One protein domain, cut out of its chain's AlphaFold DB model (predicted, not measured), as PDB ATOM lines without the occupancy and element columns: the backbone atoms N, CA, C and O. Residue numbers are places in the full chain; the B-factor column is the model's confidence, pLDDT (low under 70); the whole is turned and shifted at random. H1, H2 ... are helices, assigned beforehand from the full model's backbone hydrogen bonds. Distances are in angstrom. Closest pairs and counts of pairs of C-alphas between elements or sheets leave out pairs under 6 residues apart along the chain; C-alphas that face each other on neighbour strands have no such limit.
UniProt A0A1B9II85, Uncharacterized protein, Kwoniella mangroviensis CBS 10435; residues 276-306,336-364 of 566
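What this domain is: This is residues 276 to 306 and 336 to 364 of the 566 residues of an uncharacterized protein of Kwoniella mangroviensis CBS 10435 (UniProt A0A1B9II85). Two long helices, H1 and H2, run opposite ways side by side at a shallow tilt, slipped lengthwise so that they overlap over only part of their lengths. At one end of the resulting long, thin shape residues 276 to 285 stick out, and at the other residues 336 to 343. The printed part has 60 residues with two named helices, H1 then H2, and no named strand; its class is all helix. It is only just loose, close to extended, with a radius of gyration of the C-alphas of 15.3 A, and it spans 55 by 20 by 15 A.

Where its parts are: Start at Gly 276, then find C-alpha 277 at (113.518, 120.319, 100.431), where H1 begins. H1 takes residues 277 to 306 and measures 42.8 A, ending at C-alpha 306 at (88.614, 117.967, 135.195). After the cut, look for C-alpha 336 at (71.270, 126.589, 132.198); from there H2, residues 336 to 364, runs 41.2 A to C-alpha 364 at (94.895, 105.808, 105.658).

How they stand to each other: Look at Gly 293 and Ile 355: their C-alphas, the closest of the two helices, are 6.9 A apart. H1 and H2 touch, with 6 pairs of C-alphas within 8 A, and H1 does so with residues 290 to 304 alone. Their lines stand at a shallow tilt of 30 degrees, and they run opposite ways. In both H1 and H2 every O i to N i+4 pair is within hydrogen-bond range.

The domain as a whole: The two C-alphas farthest apart are those of Gly 276 and Ser 336, 55.3 A. Without the stretches that stand free, 42 residues span 30 by 17 by 11 A. Residues 307 to 335 are not printed, and C-alphas 306 and 336 are 19.6 A apart across this cut. The mean pLDDT of the printed part is 76.9; residues 276, 304, 306, 341 and 362 to 364 are under 70.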
ATOM      1  N   GLY A 276     114.622 117.856  97.106       65.12
ATOM      2  CA  GLY A 276     113.845 117.182  98.161       65.12
ATOM      3  C   GLY A 276     113.412 118.080  99.339       65.12
ATOM      4  O   GLY A 276     112.649 117.636 100.200       65.12
ATOM      5  N   MET A 277     113.841 119.348  99.377       72.50
ATOM      6  CA  MET A 277     113.518 120.319 100.431       72.50
ATOM      7  C   MET A 277     112.021 120.594 100.552       72.50
ATOM      8  O   MET A 277     111.506 120.777 101.651       72.50
ATOM      9  N   GLU A 278     111.307 120.640  99.433       72.81
ATOM     10  CA  GLU A 278     109.876 120.936  99.447       72.81
ATOM     11  C   GLU A 278     109.073 119.774 100.048       72.81
ATOM     12  O   GLU A 278     108.192 119.983 100.881       72.81
ATOM     13  N   MET A 279     109.457 118.536  99.728       72.81
ATOM     14  CA  MET A 279     108.862 117.338 100.321       72.81
ATOM     15  C   MET A 279     109.160 117.244 101.821       72.81
ATOM     16  O   MET A 279     108.259 116.944 102.603       72.81
ATOM     17  N   SER A 280     110.397 117.522 102.244       74.62
ATOM     18  CA  SER A 280     110.764 117.483 103.665       74.62
ATOM     19  C   SER A 280     110.095 118.605 104.464       74.62
ATOM     20  O   SER A 280     109.651 118.368 105.590       74.62
ATOM     21  N   LYS A 281     109.928 119.793 103.872       82.50
ATOM     22  CA  LYS A 281     109.155 120.898 104.452       82.50
ATOM     23  C   LYS A 281     107.679 120.534 104.604       82.50
ATOM     24  O   LYS A 281     107.114 120.768 105.669       82.50
ATOM     25  N   ASN A 282     107.076 119.914 103.591       77.12
ATOM     26  CA  ASN A 282     105.687 119.462 103.660       77.12
ATOM     27  C   ASN A 282     105.514 118.356 104.707       77.12
ATOM     28  O   ASN A 282     104.608 118.435 105.532       77.12
ATOM     29  N   LEU A 283     106.418 117.371 104.749       79.69
ATOM     30  CA  LEU A 283     106.409 116.313 105.764       79.69
ATOM     31  C   LEU A 283     106.540 116.886 107.180       79.69
ATOM     32  O   LEU A 283     105.809 116.478 108.080       79.69
ATOM     33  N   ARG A 284     107.437 117.859 107.369       81.88
ATOM     34  CA  ARG A 284     107.581 118.578 108.637       81.88
ATOM     35  C   ARG A 284     106.301 119.330 109.002       81.88
ATOM     36  O   ARG A 284     105.867 119.235 110.143       81.88
ATOM     37  N   GLY A 285     105.668 120.000 108.041       83.25
ATOM     38  CA  GLY A 285     104.377 120.658 108.239       83.25
ATOM     39  C   GLY A 285     103.285 119.680 108.682       83.25
ATOM     40  O   GLY A 285     102.588 119.944 109.658       83.25
ATOM     41  N   TYR A 286     103.177 118.515 108.038       78.94
ATOM     42  CA  TYR A 286     102.222 117.478 108.445       78.94
ATOM     43  C   TYR A 286     102.511 116.935 109.851       78.94
ATOM     44  O   TYR A 286     101.583 116.759 110.638       78.94
ATOM     45  N   LEU A 287     103.784 116.719 110.198       85.12
ATOM     46  CA  LEU A 287     104.184 116.297 111.544       85.12
ATOM     47  C   LEU A 287     103.836 117.350 112.604       85.12
ATOM     48  O   LEU A 287     103.330 116.998 113.667       85.12
ATOM     49  N   GLU A 288     104.049 118.635 112.316       87.38
ATOM     50  CA  GLU A 288     103.680 119.729 113.219       87.38
ATOM     51  C   GLU A 288     102.163 119.796 113.450       87.38
ATOM     52  O   GLU A 288     101.725 120.006 114.583       87.38
ATOM     53  N   VAL A 289     101.352 119.565 112.412       85.56
ATOM     54  CA  VAL A 289      99.886 119.497 112.539       85.56
ATOM     55  C   VAL A 289      99.459 118.320 113.418       85.56
ATOM     56  O   VAL A 289      98.622 118.499 114.302       85.56
ATOM     57  N   VAL A 290     100.056 117.138 113.232       83.50
ATOM     58  CA  VAL A 290      99.749 115.949 114.048       83.50
ATOM     59  C   VAL A 290     100.128 116.168 115.512       83.50
ATOM     60  O   VAL A 290      99.325 115.875 116.395       83.50
ATOM     61  N   LEU A 291     101.315 116.717 115.781       88.69
ATOM     62  CA  LEU A 291     101.776 116.987 117.147       88.69
ATOM     63  C   LEU A 291     100.878 118.005 117.859       88.69
ATOM     64  O   LEU A 291     100.467 117.767 118.994       88.69
ATOM     65  N   LYS A 292     100.492 119.091 117.179       92.19
ATOM     66  CA  LYS A 292      99.520 120.057 117.719       92.19
ATOM     67  C   LYS A 292      98.150 119.425 117.952       92.19
ATOM     68  O   LYS A 292      97.510 119.704 118.962       92.19
ATOM     69  N   GLY A 293      97.710 118.550 117.046       83.44
ATOM     70  CA  GLY A 293      96.476 117.785 117.208       83.44
ATOM     71  C   GLY A 293      96.507 116.896 118.454       83.44
ATOM     72  O   GLY A 293      95.550 116.892 119.222       83.44
ATOM     73  N   GLN A 294      97.620 116.198 118.700       82.94
ATOM     74  CA  GLN A 294      97.817 115.365 119.894       82.94
ATOM     75  C   GLN A 294      97.843 116.187 121.186       82.94
ATOM     76  O   GLN A 294      97.207 115.803 122.167       82.94
ATOM     77  N   GLU A 295      98.534 117.326 121.188       88.38
ATOM     78  CA  GLU A 295      98.552 118.245 122.329       88.38
ATOM     79  C   GLU A 295      97.138 118.750 122.648       88.38
ATOM     80  O   GLU A 295      96.689 118.704 123.797       88.38
ATOM     81  N   GLN A 296      96.397 119.168 121.622       83.00
ATOM     82  CA  GLN A 296      95.029 119.644 121.781       83.00
ATOM     83  C   GLN A 296      94.082 118.535 122.261       83.00
ATOM     84  O   GLN A 296      93.250 118.784 123.135       83.00
ATOM     85  N   LEU A 297      94.236 117.315 121.742       78.44
ATOM     86  CA  LEU A 297      93.506 116.131 122.199       78.44
ATOM     87  C   LEU A 297      93.766 115.872 123.687       78.44
ATOM     88  O   LEU A 297      92.823 115.714 124.460       78.44
ATOM     89  N   SER A 298      95.037 115.893 124.098       78.88
ATOM     90  CA  SER A 298      95.442 115.698 125.491       78.88
ATOM     91  C   SER A 298      94.866 116.781 126.402       78.88
ATOM     92  O   SER A 298      94.404 116.476 127.499       78.88
ATOM     93  N   LYS A 299      94.849 118.041 125.951       86.12
ATOM     94  CA  LYS A 299      94.267 119.154 126.708       86.12
ATOM     95  C   LYS A 299      92.755 119.002 126.873       86.12
ATOM     96  O   LYS A 299      92.248 119.239 127.964       86.12
ATOM     97  N   MET A 300      92.042 118.586 125.827       72.06
ATOM     98  CA  MET A 300      90.597 118.336 125.905       72.06
ATOM     99  C   MET A 300      90.274 117.116 126.772       72.06
ATOM    100  O   MET A 300      89.323 117.166 127.542       72.06
ATOM    101  N   HIS A 301      91.078 116.051 126.710       77.81
ATOM    102  CA  HIS A 301      90.951 114.910 127.620       77.81
ATOM    103  C   HIS A 301      91.145 115.331 129.077       77.81
ATOM    104  O   HIS A 301      90.327 114.974 129.916       77.81
ATOM    105  N   LEU A 302      92.163 116.148 129.365       77.88
ATOM    106  CA  LEU A 302      92.386 116.685 130.706       77.88
ATOM    107  C   LEU A 302      91.243 117.615 131.151       77.88
ATOM    108  O   LEU A 302      90.861 117.611 132.315       77.88
ATOM    109  N   GLN A 303      90.662 118.394 130.235       74.00
ATOM    110  CA  GLN A 303      89.476 119.209 130.524       74.00
ATOM    111  C   GLN A 303      88.231 118.359 130.784       74.00
ATOM    112  O   GLN A 303      87.447 118.709 131.662       74.00
ATOM    113  N   LEU A 304      88.043 117.251 130.064       69.00
ATOM    114  CA  LEU A 304      86.961 116.295 130.311       69.00
ATOM    115  C   LEU A 304      87.161 115.549 131.632       69.00
ATOM    116  O   LEU A 304      86.192 115.352 132.355       69.00
ATOM    117  N   GLU A 305      88.399 115.195 131.976       70.12
ATOM    118  CA  GLU A 305      88.751 114.628 133.280       70.12
ATOM    119  C   GLU A 305      88.497 115.640 134.402       70.12
ATOM    120  O   GLU A 305      87.838 115.315 135.379       70.12
ATOM    121  N   GLY A 306      88.903 116.901 134.231       61.81
ATOM    122  CA  GLY A 306      88.614 117.967 135.195       61.81
ATOM    123  C   GLY A 306      87.129 118.344 135.281       61.81
ATOM    124  O   GLY A 306      86.664 118.801 136.322       61.81
ATOM    125  N   SER A 336      70.460 125.878 133.198       71.12
ATOM    126  CA  SER A 336      71.270 126.589 132.198       71.12
ATOM    127  C   SER A 336      72.743 126.182 132.262       71.12
ATOM    128  O   SER A 336      73.376 126.000 131.228       71.12
ATOM    129  N   LYS A 337      73.290 125.988 133.466       71.88
ATOM    130  CA  LYS A 337      74.688 125.587 133.679       71.88
ATOM    131  C   LYS A 337      74.929 124.122 133.309       71.88
ATOM    132  O   LYS A 337      76.005 123.772 132.826       71.88
ATOM    133  N   ILE A 338      73.930 123.260 133.503       72.94
ATOM    134  CA  ILE A 338      73.944 121.870 133.029       72.94
ATOM    135  C   ILE A 338      73.854 121.828 131.501       72.94
ATOM    136  O   ILE A 338      74.611 121.087 130.882       72.94
ATOM    137  N   GLU A 339      72.989 122.637 130.891       75.44
ATOM    138  CA  GLU A 339      72.837 122.721 129.435       75.44
ATOM    139  C   GLU A 339      74.099 123.286 128.764       75.44
ATOM    140  O   GLU A 339      74.563 122.737 127.769       75.44
ATOM    141  N   GLU A 340      74.729 124.307 129.351       72.12
ATOM    142  CA  GLU A 340      76.013 124.840 128.882       72.12
ATOM    143  C   GLU A 340      77.136 123.797 128.986       72.12
ATOM    144  O   GLU A 340      77.912 123.629 128.044       72.12
ATOM    145  N   ARG A 341      77.193 123.033 130.087       66.38
ATOM    146  CA  ARG A 341      78.143 121.918 130.225       66.38
ATOM    147  C   ARG A 341      77.869 120.809 129.219       66.38
ATOM    148  O   ARG A 341      78.813 120.304 128.620       66.38
ATOM    149  N   GLN A 342      76.609 120.436 129.017       74.12
ATOM    150  CA  GLN A 342      76.238 119.402 128.055       74.12
ATOM    151  C   GLN A 342      76.607 119.830 126.632       74.12
ATOM    152  O   GLN A 342      77.227 119.057 125.906       74.12
ATOM    153  N   LYS A 343      76.330 121.086 126.272       79.88
ATOM    154  CA  LYS A 343      76.731 121.662 124.989       79.88
ATOM    155  C   LYS A 343      78.254 121.720 124.838       79.88
ATOM    156  O   LYS A 343      78.772 121.357 123.789       79.88
ATOM    157  N   GLY A 344      78.981 122.110 125.887       73.00
ATOM    158  CA  GLY A 344      80.446 122.093 125.891       73.00
ATOM    159  C   GLY A 344      81.016 120.687 125.683       73.00
ATOM    160  O   GLY A 344      81.975 120.514 124.936       73.00
ATOM    161  N   VAL A 345      80.394 119.667 126.280       75.75
ATOM    162  CA  VAL A 345      80.760 118.258 126.070       75.75
ATOM    163  C   VAL A 345      80.445 117.807 124.641       75.75
ATOM    164  O   VAL A 345      81.280 117.143 124.030       75.75
ATOM    165  N   GLU A 346      79.291 118.177 124.084       78.69
ATOM    166  CA  GLU A 346      78.918 117.861 122.698       78.69
ATOM    167  C   GLU A 346      79.872 118.509 121.683       78.69
ATOM    168  O   GLU A 346      80.354 117.818 120.784       78.69
ATOM    169  N   ASP A 347      80.235 119.780 121.872       80.44
ATOM    170  CA  ASP A 347      81.210 120.483 121.027       80.44
ATOM    171  C   ASP A 347      82.603 119.837 121.118       80.44
ATOM    172  O   ASP A 347      83.285 119.662 120.102       80.44
ATOM    173  N   ILE A 348      83.028 119.420 122.318       70.75
ATOM    174  CA  ILE A 348      84.286 118.683 122.497       70.75
ATOM    175  C   ILE A 348      84.213 117.326 121.789       70.75
ATOM    176  O   ILE A 348      85.149 116.973 121.073       70.75
ATOM    177  N   MET A 349      83.119 116.573 121.926       75.62
ATOM    178  CA  MET A 349      82.958 115.283 121.242       75.62
ATOM    179  C   MET A 349      82.943 115.429 119.719       75.62
ATOM    180  O   MET A 349      83.570 114.625 119.026       75.62
ATOM    181  N   HIS A 350      82.291 116.465 119.194       85.44
ATOM    182  CA  HIS A 350      82.298 116.764 117.764       85.44
ATOM    183  C   HIS A 350      83.716 117.080 117.275       85.44
ATOM    184  O   HIS A 350      84.192 116.510 116.293       85.44
ATOM    185  N   ARG A 351      84.449 117.918 118.013       78.19
ATOM    186  CA  ARG A 351      85.833 118.270 117.675       78.19
ATOM    187  C   ARG A 351      86.790 117.080 117.785       78.19
ATOM    188  O   ARG A 351      87.708 116.950 116.978       78.19
ATOM    189  N   LEU A 352      86.575 116.190 118.754       75.19
ATOM    190  CA  LEU A 352      87.304 114.923 118.869       75.19
ATOM    191  C   LEU A 352      87.044 114.022 117.659       75.19
ATOM    192  O   LEU A 352      87.983 113.400 117.161       75.19
ATOM    193  N   PHE A 353      85.807 113.978 117.161       81.25
ATOM    194  CA  PHE A 353      85.464 113.225 115.958       81.25
ATOM    195  C   PHE A 353      86.217 113.761 114.732       81.25
ATOM    196  O   PHE A 353      86.909 112.991 114.065       81.25
ATOM    197  N   GLU A 354      86.211 115.076 114.506       83.56
ATOM    198  CA  GLU A 354      86.947 115.719 113.402       83.56
ATOM    199  C   GLU A 354      88.467 115.477 113.467       83.56
ATOM    200  O   GLU A 354      89.114 115.176 112.456       83.56
ATOM    201  N   ILE A 355      89.058 115.570 114.664       77.75
ATOM    202  CA  ILE A 355      90.489 115.298 114.878       77.75
ATOM    203  C   ILE A 355      90.793 113.809 114.656       77.75
ATOM    204  O   ILE A 355      91.823 113.447 114.081       77.75
ATOM    205  N   SER A 356      89.888 112.924 115.073       74.50
ATOM    206  CA  SER A 356      90.038 111.489 114.851       74.50
ATOM    207  C   SER A 356      89.957 111.123 113.369       74.50
ATOM    208  O   SER A 356      90.735 110.282 112.918       74.50
ATOM    209  N   ASP A 357      89.097 111.789 112.596       78.44
ATOM    210  CA  ASP A 357      88.970 111.582 111.154       78.44
ATOM    211  C   ASP A 357      90.173 112.143 110.394       78.44
ATOM    212  O   ASP A 357      90.674 111.496 109.475       78.44
ATOM    213  N   THR A 358      90.723 113.285 110.809       72.25
ATOM    214  CA  THR A 358      91.977 113.802 110.232       72.25
ATOM    215  C   THR A 358      93.174 112.898 110.539       72.25
ATOM    216  O   THR A 358      93.953 112.596 109.630       72.25
ATOM    217  N   LEU A 359      93.298 112.383 111.766       73.62
ATOM    218  CA  LEU A 359      94.314 111.381 112.122       73.62
ATOM    219  C   LEU A 359      94.116 110.075 111.348       73.62
ATOM    220  O   LEU A 359      95.072 109.497 110.830       73.62
ATOM    221  N   ARG A 360      92.872 109.609 111.230       77.44
ATOM    222  CA  ARG A 360      92.539 108.409 110.464       77.44
ATOM    223  C   ARG A 360      92.873 108.593 108.988       77.44
ATOM    224  O   ARG A 360      93.478 107.692 108.421       77.44
ATOM    225  N   ASN A 361      92.575 109.746 108.398       72.50
ATOM    226  CA  ASN A 361      92.950 110.077 107.023       72.50
ATOM    227  C   ASN A 361      94.475 110.099 106.844       72.50
ATOM    228  O   ASN A 361      94.979 109.524 105.881       72.50
ATOM    229  N   TYR A 362      95.223 110.667 107.796       65.69
ATOM    230  CA  TYR A 362      96.690 110.617 107.789       65.69
ATOM    231  C   TYR A 362      97.225 109.176 107.826       65.69
ATOM    232  O   TYR A 362      98.141 108.826 107.085       65.69
ATOM    233  N   HIS A 363      96.630 108.304 108.640       67.00
ATOM    234  CA  HIS A 363      97.027 106.896 108.707       67.00
ATOM    235  C   HIS A 363      96.531 106.059 107.515       67.00
ATOM    236  O   HIS A 363      97.195 105.091 107.145       67.00
ATOM    237  N   GLN A 364      95.408 106.427 106.889       64.44
ATOM    238  CA  GLN A 364      94.895 105.808 105.658       64.44
ATOM    239  C   GLN A 364      95.739 106.156 104.429       64.44
ATOM    240  O   GLN A 364      95.891 105.309 103.552       64.44
TER     241      GLN A 364